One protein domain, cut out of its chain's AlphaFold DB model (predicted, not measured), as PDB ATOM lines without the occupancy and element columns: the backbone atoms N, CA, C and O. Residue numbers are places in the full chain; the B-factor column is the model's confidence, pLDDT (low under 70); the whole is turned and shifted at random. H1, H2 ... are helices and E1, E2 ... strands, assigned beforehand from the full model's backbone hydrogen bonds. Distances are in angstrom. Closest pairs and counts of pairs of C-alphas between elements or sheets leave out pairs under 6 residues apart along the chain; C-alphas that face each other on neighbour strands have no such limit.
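Overview. This is residues 10 to 75 of the 259 residues of an uncharacterized protein of Synchytrium endobioticum (UniProt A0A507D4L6). One long, twisted sheet of three strands has H1 packed across one of its faces, while the short H2 sits at one end of the sheet. The hairpin of E2 and E3 makes the longest axis. The printed part has 66 residues with two named helices and three named strands, in the order H1 E1 E2 E3 H2; the sheet runs E1, E2, E3, all antiparallel, and the class is mixed, helices and strands. It is compact, with a radius of gyration of the C-alphas of 12.2 A, yet elongated, spanning 37 by 23 by 19 A.

Arrangement. Begin with H1, residues 10 to 26, which is on the sheet of E1, residues 37 to 43, E2, residues 47 to 58, and E3, residues 61 to 70. These strands form a meander, each the antiparallel neighbour of the one before. H1 and the sheet make two layers, a helix on one face, at a height over the sheet of 7.9 A. H1 lies over E2 and, only just, E3, with 3 C-alphas falling on E3, and runs across the strands, at 75 degrees to E2 on the local plane. Its closest C-alphas to E3 are those of Ser 14 and Ala 68, 6.2 A. In the hairpin of E1 and E2, look at N 39 and O 51, 2.8 A apart and within hydrogen-bond range; in that of E2 and E3, at N 54 and O 65, also 2.8 A. H2, residues 71 to 75, is on the opposite face from H1, over none of the strands, at a height over the sheet of 4.3 A, only just above the sheet's level. H1 and H2 are apart. Every O i to N i+4 pair is within range in H2, and 10 of 13 in H1.

Along the chain. Find C-alpha 10 at (18.040, -50.219, -2.116); H1 runs 24.9 A from there. E1 spans 17.7 A, E2 33.9 A from C-alpha 47 at (23.619, -44.747, 7.205), and E3 28.2 A. H2 ends at C-alpha 75, (21.848, -35.794, -0.146).

Size, cuts and confidence. The two C-alphas farthest apart, those of Ala 44 and Thr 59, are 38.9 A apart. The printed part has no cut, and no link is long. Residues 10 to 15, 44 to 46 and 59 to 61 have pLDDT under 70.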
ATOM      1  N   MET A  10      17.741 -50.913  -3.382       38.28
ATOM      2  CA  MET A  10      18.040 -50.219  -2.116       38.28
ATOM      3  C   MET A  10      16.780 -49.807  -1.336       38.28
ATOM      4  O   MET A  10      16.807 -49.749  -0.103       38.28
ATOM      5  N   ILE A  11      15.649 -49.611  -2.024       41.94
ATOM      6  CA  ILE A  11      14.356 -49.381  -1.362       41.94
ATOM      7  C   ILE A  11      13.998 -50.630  -0.535       41.94
ATOM      8  O   ILE A  11      13.622 -50.519   0.628       41.94
ATOM      9  N   GLN A  12      14.265 -51.828  -1.068       44.91
ATOM     10  CA  GLN A  12      13.962 -53.099  -0.405       44.91
ATOM     11  C   GLN A  12      14.799 -53.361   0.867       44.91
ATOM     12  O   GLN A  12      14.295 -53.951   1.820       44.91
ATOM     13  N   ALA A  13      16.045 -52.872   0.927       48.00
ATOM     14  CA  ALA A  13      16.933 -53.043   2.086       48.00
ATOM     15  C   ALA A  13      16.615 -52.101   3.268       48.00
ATOM     16  O   ALA A  13      16.994 -52.381   4.406       48.00
ATOM     17  N   SER A  14      15.903 -50.998   3.013       56.56
ATOM     18  CA  SER A  14      15.565 -49.979   4.022       56.56
ATOM     19  C   SER A  14      14.353 -50.372   4.874       56.56
ATOM     20  O   SER A  14      14.259 -50.002   6.049       56.56
ATOM     21  N   PHE A  15      13.431 -51.152   4.301       62.59
ATOM     22  CA  PHE A  15      12.214 -51.607   4.975       62.59
ATOM     23  C   PHE A  15      12.466 -52.477   6.217       62.59
ATOM     24  O   PHE A  15      11.912 -52.139   7.265       62.59
ATOM     25  N   PRO A  16      13.295 -53.543   6.182       72.31
ATOM     26  CA  PRO A  16      13.484 -54.387   7.362       72.31
ATOM     27  C   PRO A  16      14.101 -53.613   8.534       72.31
ATOM     28  O   PRO A  16      13.655 -53.769   9.667       72.31
ATOM     29  N   LEU A  17      15.061 -52.722   8.267       77.25
ATOM     30  CA  LEU A  17      15.685 -51.880   9.297       77.25
ATOM     31  C   LEU A  17      14.689 -50.899   9.926       77.25
ATOM     32  O   LEU A  17      14.719 -50.691  11.135       77.25
ATOM     33  N   SER A  18      13.784 -50.338   9.124       80.12
ATOM     34  CA  SER A  18      12.757 -49.406   9.601       80.12
ATOM     35  C   SER A  18      11.717 -50.101  10.482       80.12
ATOM     36  O   SER A  18      11.350 -49.580  11.533       80.12
ATOM     37  N   CYS A  19      11.292 -51.312  10.106       79.81
ATOM     38  CA  CYS A  19      10.393 -52.127  10.924       79.81
ATOM     39  C   CYS A  19      11.040 -52.547  12.248       79.81
ATOM     40  O   CYS A  19      10.384 -52.492  13.288       79.81
ATOM     41  N   HIS A  20      12.317 -52.944  12.220       84.62
ATOM     42  CA  HIS A  20      13.077 -53.250  13.432       84.62
ATOM     43  C   HIS A  20      13.197 -52.029  14.339       84.62
ATOM     44  O   HIS A  20      12.860 -52.119  15.511       84.62
ATOM     45  N   TYR A  21      13.565 -50.871  13.789       86.12
ATOM     46  CA  TYR A  21      13.657 -49.631  14.554       86.12
ATOM     47  C   TYR A  21      12.329 -49.260  15.233       86.12
ATOM     48  O   TYR A  21      12.308 -48.943  16.423       86.12
ATOM     49  N   LEU A  22      11.206 -49.337  14.509       84.06
ATOM     50  CA  LEU A  22       9.883 -49.058  15.076       84.06
ATOM     51  C   LEU A  22       9.493 -50.073  16.153       84.06
ATOM     52  O   LEU A  22       8.947 -49.690  17.187       84.06
ATOM     53  N   ARG A  23       9.795 -51.354  15.936       86.50
ATOM     54  CA  ARG A  23       9.535 -52.410  16.914       86.50
ATOM     55  C   ARG A  23      10.383 -52.248  18.173       86.50
ATOM     56  O   ARG A  23       9.847 -52.401  19.261       86.50
ATOM     57  N   ASP A  24      11.660 -51.910  18.044       88.19
ATOM     58  CA  ASP A  24      12.563 -51.745  19.186       88.19
ATOM     59  C   ASP A  24      12.228 -50.477  19.985       88.19
ATOM     60  O   ASP A  24      12.302 -50.474  21.210       88.19
ATOM     61  N   THR A  25      11.800 -49.410  19.301       87.25
ATOM     62  CA  THR A  25      11.465 -48.126  19.942       87.25
ATOM     63  C   THR A  25      10.113 -48.166  20.654       87.25
ATOM     64  O   THR A  25       9.976 -47.622  21.747       87.25
ATOM     65  N   TYR A  26       9.104 -48.794  20.042       85.50
ATOM     66  CA  TYR A  26       7.721 -48.758  20.535       85.50
ATOM     67  C   TYR A  26       7.227 -50.103  21.085       85.50
ATOM     68  O   TYR A  26       6.099 -50.196  21.567       85.50
ATOM     69  N   GLY A  27       8.034 -51.164  21.009       85.31
ATOM     70  CA  GLY A  27       7.687 -52.536  21.403       85.31
ATOM     71  C   GLY A  27       6.724 -53.229  20.430       85.31
ATOM     72  O   GLY A  27       6.941 -54.376  20.037       85.31
ATOM     73  N   ASN A  28       5.667 -52.528  20.010       82.31
ATOM     74  CA  ASN A  28       4.664 -52.995  19.057       82.31
ATOM     75  C   ASN A  28       4.328 -51.900  18.030       82.31
ATOM     76  O   ASN A  28       4.293 -50.714  18.350       82.31
ATOM     77  N   LEU A  29       4.014 -52.302  16.797       76.56
ATOM     78  CA  LEU A  29       3.637 -51.396  15.706       76.56
ATOM     79  C   LEU A  29       2.309 -50.672  15.973       76.56
ATOM     80  O   LEU A  29       2.090 -49.589  15.446       76.56
ATOM     81  N   THR A  30       1.441 -51.229  16.820       79.62
ATOM     82  CA  THR A  30       0.191 -50.579  17.249       79.62
ATOM     83  C   THR A  30       0.407 -49.446  18.252       79.62
ATOM     84  O   THR A  30      -0.488 -48.628  18.436       79.62
ATOM     85  N   ALA A  31       1.580 -49.380  18.890       82.75
ATOM     86  CA  ALA A  31       1.943 -48.322  19.832       82.75
ATOM     87  C   ALA A  31       2.552 -47.088  19.137       82.75
ATOM     88  O   ALA A  31       2.887 -46.107  19.801       82.75
ATOM     89  N   VAL A  32       2.687 -47.118  17.804       81.88
ATOM     90  CA  VAL A  32       3.128 -45.958  17.023       81.88
ATOM     91  C   VAL A  32       2.061 -44.853  17.111       81.88
ATOM     92  O   VAL A  32       0.882 -45.142  16.885       81.88
ATOM     93  N   PRO A  33       2.440 -43.591  17.397       84.62
ATOM     94  CA  PRO A  33       1.493 -42.492  17.576       84.62
ATOM     95  C   PRO A  33       0.484 -42.345  16.427       84.62
ATOM     96  O   PRO A  33       0.851 -42.351  15.253       84.62
ATOM     97  N   ALA A  34      -0.793 -42.140  16.770       77.62
ATOM     98  CA  ALA A  34      -1.886 -42.006  15.797       77.62
ATOM     99  C   ALA A  34      -1.735 -40.786  14.865       77.62
ATOM    100  O   ALA A  34      -2.199 -40.817  13.730       77.62
ATOM    101  N   GLY A  35      -1.054 -39.733  15.331       78.75
ATOM    102  CA  GLY A  35      -0.758 -38.527  14.547       78.75
ATOM    103  C   GLY A  35       0.337 -38.706  13.489       78.75
ATOM    104  O   GLY A  35       0.633 -37.755  12.771       78.75
ATOM    105  N   GLY A  36       0.921 -39.901  13.386       81.25
ATOM    106  CA  GLY A  36       2.095 -40.158  12.565       81.25
ATOM    107  C   GLY A  36       3.405 -39.814  13.276       81.25
ATOM    108  O   GLY A  36       3.422 -39.268  14.382       81.25
ATOM    109  N   LEU A  37       4.514 -40.196  12.652       84.88
ATOM    110  CA  LEU A  37       5.863 -40.038  13.177       84.88
ATOM    111  C   LEU A  37       6.822 -39.735  12.031       84.88
ATOM    112  O   LEU A  37       7.064 -40.600  11.198       84.88
ATOM    113  N   SER A  38       7.446 -38.561  12.059       87.12
ATOM    114  CA  SER A  38       8.562 -38.229  11.174       87.12
ATOM    115  C   SER A  38       9.844 -38.187  12.002       87.12
ATOM    116  O   SER A  38      10.016 -37.330  12.869       87.12
ATOM    117  N   THR A  39      10.740 -39.142  11.782       87.19
ATOM    118  CA  THR A  39      11.987 -39.281  12.540       87.19
ATOM    119  C   THR A  39      13.144 -39.687  11.635       87.19
ATOM    120  O   THR A  39      12.959 -40.059  10.480       87.19
ATOM    121  N   SER A  40      14.369 -39.599  12.143       87.56
ATOM    122  CA  SER A  40      15.543 -40.120  11.448       87.56
ATOM    123  C   SER A  40      16.323 -41.037  12.369       87.56
ATOM    124  O   SER A  40      16.558 -40.681  13.524       87.56
ATOM    125  N   PHE A  41      16.770 -42.173  11.850       86.44
ATOM    126  CA  PHE A  41      17.600 -43.116  12.591       86.44
ATOM    127  C   PHE A  41      18.836 -43.488  11.773       86.44
ATOM    128  O   PHE A  41      18.855 -43.344  10.552       86.44
ATOM    129  N   SER A  42      19.902 -43.929  12.439       84.06
ATOM    130  CA  SER A  42      21.125 -44.371  11.768       84.06
ATOM    131  C   SER A  42      21.226 -45.888  11.827       84.06
ATOM    132  O   SER A  42      21.318 -46.466  12.907       84.06
ATOM    133  N   GLY A  43      21.179 -46.536  10.665       71.19
ATOM    134  CA  GLY A  43      21.408 -47.971  10.539       71.19
ATOM    135  C   GLY A  43      22.884 -48.263  10.286       71.19
ATOM    136  O   GLY A  43      23.505 -47.625   9.437       71.19
ATOM    137  N   ALA A  44      23.435 -49.282  10.954       67.81
ATOM    138  CA  ALA A  44      24.851 -49.658  10.846       67.81
ATOM    139  C   ALA A  44      25.327 -49.942   9.405       67.81
ATOM    140  O   ALA A  44      26.514 -49.829   9.117       67.81
ATOM    141  N   ARG A  45      24.413 -50.310   8.493       67.31
ATOM    142  CA  ARG A  45      24.719 -50.605   7.080       67.31
ATOM    143  C   ARG A  45      24.135 -49.604   6.079       67.31
ATOM    144  O   ARG A  45      24.634 -49.525   4.965       67.31
ATOM    145  N   SER A  46      23.093 -48.863   6.451       65.62
ATOM    146  CA  SER A  46      22.350 -47.967   5.547       65.62
ATOM    147  C   SER A  46      22.647 -46.483   5.770       65.62
ATOM    148  O   SER A  46      22.165 -45.644   5.014       65.62
ATOM    149  N   GLY A  47      23.418 -46.137   6.806       76.62
ATOM    150  CA  GLY A  47      23.619 -44.747   7.205       76.62
ATOM    151  C   GLY A  47      22.347 -44.136   7.796       76.62
ATOM    152  O   GLY A  47      21.474 -44.846   8.299       76.62
ATOM    153  N   GLN A  48      22.251 -42.804   7.778       84.56
ATOM    154  CA  GLN A  48      21.060 -42.102   8.257       84.56
ATOM    155  C   GLN A  48      19.883 -42.336   7.299       84.56
ATOM    156  O   GLN A  48      20.015 -42.140   6.092       84.56
ATOM    157  N   VAL A  49      18.738 -42.739   7.838       84.06
ATOM    158  CA  VAL A  49      17.487 -42.981   7.115       84.06
ATOM    159  C   VAL A  49      16.422 -42.062   7.694       84.06
ATOM    160  O   VAL A  49      16.288 -41.956   8.914       84.06
ATOM    161  N   PHE A  50      15.686 -41.388   6.819       86.38
ATOM    162  CA  PHE A  50      14.493 -40.635   7.174       86.38
ATOM    163  C   PHE A  50      13.297 -41.572   7.117       86.38
ATOM    164  O   PHE A  50      13.096 -42.272   6.124       86.38
ATOM    165  N   LEU A  51      12.539 -41.605   8.199       87.25
ATOM    166  CA  LEU A  51      11.375 -42.447   8.364       87.25
ATOM    167  C   LEU A  51      10.170 -41.555   8.603       87.25
ATOM    168  O   LEU A  51      10.145 -40.802   9.575       87.25
ATOM    169  N   ASP A  52       9.182 -41.673   7.732       87.56
ATOM    170  CA  ASP A  52       7.886 -41.043   7.919       87.56
ATOM    171  C   ASP A  52       6.819 -42.125   8.026       87.56
ATOM    172  O   ASP A  52       6.750 -43.021   7.185       87.56
ATOM    173  N   VAL A  53       6.031 -42.091   9.092       85.69
ATOM    174  CA  VAL A  53       5.035 -43.111   9.414       85.69
ATOM    175  C   VAL A  53       3.694 -42.439   9.588       85.69
ATOM    176  O   VAL A  53       3.571 -41.482  10.347       85.69
ATOM    177  N   GLN A  54       2.669 -42.972   8.940       86.38
ATOM    178  CA  GLN A  54       1.317 -42.461   9.046       86.38
ATOM    179  C   GLN A  54       0.320 -43.612   9.115       86.38
ATOM    180  O   GLN A  54       0.392 -44.589   8.365       86.38
ATOM    181  N   TRP A  55      -0.647 -43.483  10.017       82.69
ATOM    182  CA  TRP A  55      -1.781 -44.388  10.056       82.69
ATOM    183  C   TRP A  55      -2.753 -44.049   8.932       82.69
ATOM    184  O   TRP A  55      -3.227 -42.920   8.813       82.69
ATOM    185  N   VAL A  56      -3.075 -45.050   8.120       81.50
ATOM    186  CA  VAL A  56      -4.110 -44.967   7.096       81.50
ATOM    187  C   VAL A  56      -5.311 -45.749   7.607       81.50
ATOM    188  O   VAL A  56      -5.308 -46.979   7.617       81.50
ATOM    189  N   ASN A  57      -6.335 -45.020   8.045       80.75
ATOM    190  CA  ASN A  57      -7.615 -45.592   8.447       80.75
ATOM    191  C   ASN A  57      -8.644 -45.339   7.340       80.75
ATOM    192  O   ASN A  57      -8.992 -44.188   7.056       80.75
ATOM    193  N   ARG A  58      -9.119 -46.403   6.689       72.94
ATOM    194  CA  ARG A  58     -10.248 -46.334   5.750       72.94
ATOM    195  C   ARG A  58     -11.271 -47.398   6.082       72.94
ATOM    196  O   ARG A  58     -10.964 -48.563   5.878       72.94
ATOM    197  N   THR A  59     -12.452 -46.954   6.525       61.88
ATOM    198  CA  THR A  59     -13.753 -47.634   6.747       61.88
ATOM    199  C   THR A  59     -13.779 -49.039   7.364       61.88
ATOM    200  O   THR A  59     -14.668 -49.268   8.165       61.88
ATOM    201  N   ASN A  60     -12.848 -49.947   7.065       68.69
ATOM    202  CA  ASN A  60     -12.619 -51.237   7.732       68.69
ATOM    203  C   ASN A  60     -11.144 -51.711   7.685       68.69
ATOM    204  O   ASN A  60     -10.854 -52.857   8.024       68.69
ATOM    205  N   LEU A  61     -10.200 -50.870   7.249       68.81
ATOM    206  CA  LEU A  61      -8.780 -51.197   7.145       68.81
ATOM    207  C   LEU A  61      -7.950 -50.163   7.913       68.81
ATOM    208  O   LEU A  61      -7.903 -48.991   7.534       68.81
ATOM    209  N   ASN A  62      -7.285 -50.625   8.972       71.75
ATOM    210  CA  ASN A  62      -6.246 -49.875   9.671       71.75
ATOM    211  C   ASN A  62      -4.891 -50.398   9.207       71.75
ATOM    212  O   ASN A  62      -4.458 -51.476   9.614       71.75
ATOM    213  N   GLY A  63      -4.248 -49.641   8.323       75.94
ATOM    214  CA  GLY A  63      -2.903 -49.922   7.841       75.94
ATOM    215  C   GLY A  63      -1.909 -48.906   8.385       75.94
ATOM    216  O   GLY A  63      -2.212 -47.718   8.476       75.94
ATOM    217  N   LEU A  64      -0.707 -49.366   8.720       78.69
ATOM    218  CA  LEU A  64       0.426 -48.487   8.981       78.69
ATOM    219  C   LEU A  64       1.192 -48.309   7.668       78.69
ATOM    220  O   LEU A  64       1.763 -49.271   7.152       78.69
ATOM    221  N   LEU A  65       1.200 -47.095   7.125       81.12
ATOM    222  CA  LEU A  65       2.051 -46.748   5.996       81.12
ATOM    223  C   LEU A  65       3.339 -46.139   6.542       81.12
ATOM    224  O   LEU A  65       3.297 -45.234   7.369       81.12
ATOM    225  N   PHE A  66       4.481 -46.621   6.074       81.50
ATOM    226  CA  PHE A  66       5.767 -46.031   6.408       81.50
ATOM    227  C   PHE A  66       6.615 -45.875   5.152       81.50
ATOM    228  O   PHE A  66       6.699 -46.776   4.315       81.50
ATOM    229  N   LEU A  67       7.231 -44.709   5.027       83.19
ATOM    230  CA  LEU A  67       8.143 -44.341   3.963       83.19
ATOM    231  C   LEU A  67       9.540 -44.231   4.567       83.19
ATOM    232  O   LEU A  67       9.783 -43.413   5.451       83.19
ATOM    233  N   ALA A  68      10.453 -45.073   4.092       82.19
ATOM    234  CA  ALA A  68      11.850 -45.049   4.493       82.19
ATOM    235  C   ALA A  68      12.694 -44.511   3.336       82.19
ATOM    236  O   ALA A  68      12.835 -45.168   2.303       82.19
ATOM    237  N   THR A  69      13.261 -43.322   3.509       83.19
ATOM    238  CA  THR A  69      14.123 -42.684   2.514       83.19
ATOM    239  C   THR A  69      15.546 -42.594   3.062       83.19
ATOM    240  O   THR A  69      15.792 -41.856   4.022       83.19
ATOM    241  N   PRO A  70      16.519 -43.327   2.495       81.38
ATOM    242  CA  PRO A  70      17.900 -43.214   2.932       81.38
ATOM    243  C   PRO A  70      18.449 -41.820   2.602       81.38
ATOM    244  O   PRO A  70      18.210 -41.275   1.522       81.38
ATOM    245  N   ARG A  71      19.230 -41.235   3.518       79.75
ATOM    246  CA  ARG A  71      19.824 -39.900   3.342       79.75
ATOM    247  C   ARG A  71      20.670 -39.811   2.078       79.75
ATOM    248  O   ARG A  71      20.693 -38.759   1.447       79.75
ATOM    249  N   SER A  72      21.345 -40.896   1.705       77.44
ATOM    250  CA  SER A  72      22.159 -40.955   0.492       77.44
ATOM    251  C   SER A  72      21.357 -40.667  -0.775       77.44
ATOM    252  O   SER A  72      21.915 -40.106  -1.708       77.44
ATOM    253  N   ASP A  73      20.067 -40.995  -0.825       74.75
ATOM    254  CA  ASP A  73      19.244 -40.753  -2.015       74.75
ATOM    255  C   ASP A  73      18.956 -39.251  -2.197       74.75
ATOM    256  O   ASP A  73      19.095 -38.697  -3.282       74.75
ATOM    257  N   VAL A  74      18.688 -38.547  -1.093       76.12
ATOM    258  CA  VAL A  74      18.367 -37.109  -1.103       76.12
ATOM    259  C   VAL A  74      19.623 -36.229  -1.125       76.12
ATOM    260  O   VAL A  74      19.650 -35.185  -1.775       76.12
ATOM    261  N   TYR A  75      20.674 -36.631  -0.408       78.81
ATOM    262  CA  TYR A  75      21.848 -35.794  -0.146       78.81
ATOM    263  C   TYR A  75      23.131 -36.267  -0.837       78.81
ATOM    264  O   TYR A  75      24.166 -35.633  -0.643       78.81
TER     265      TYR A  75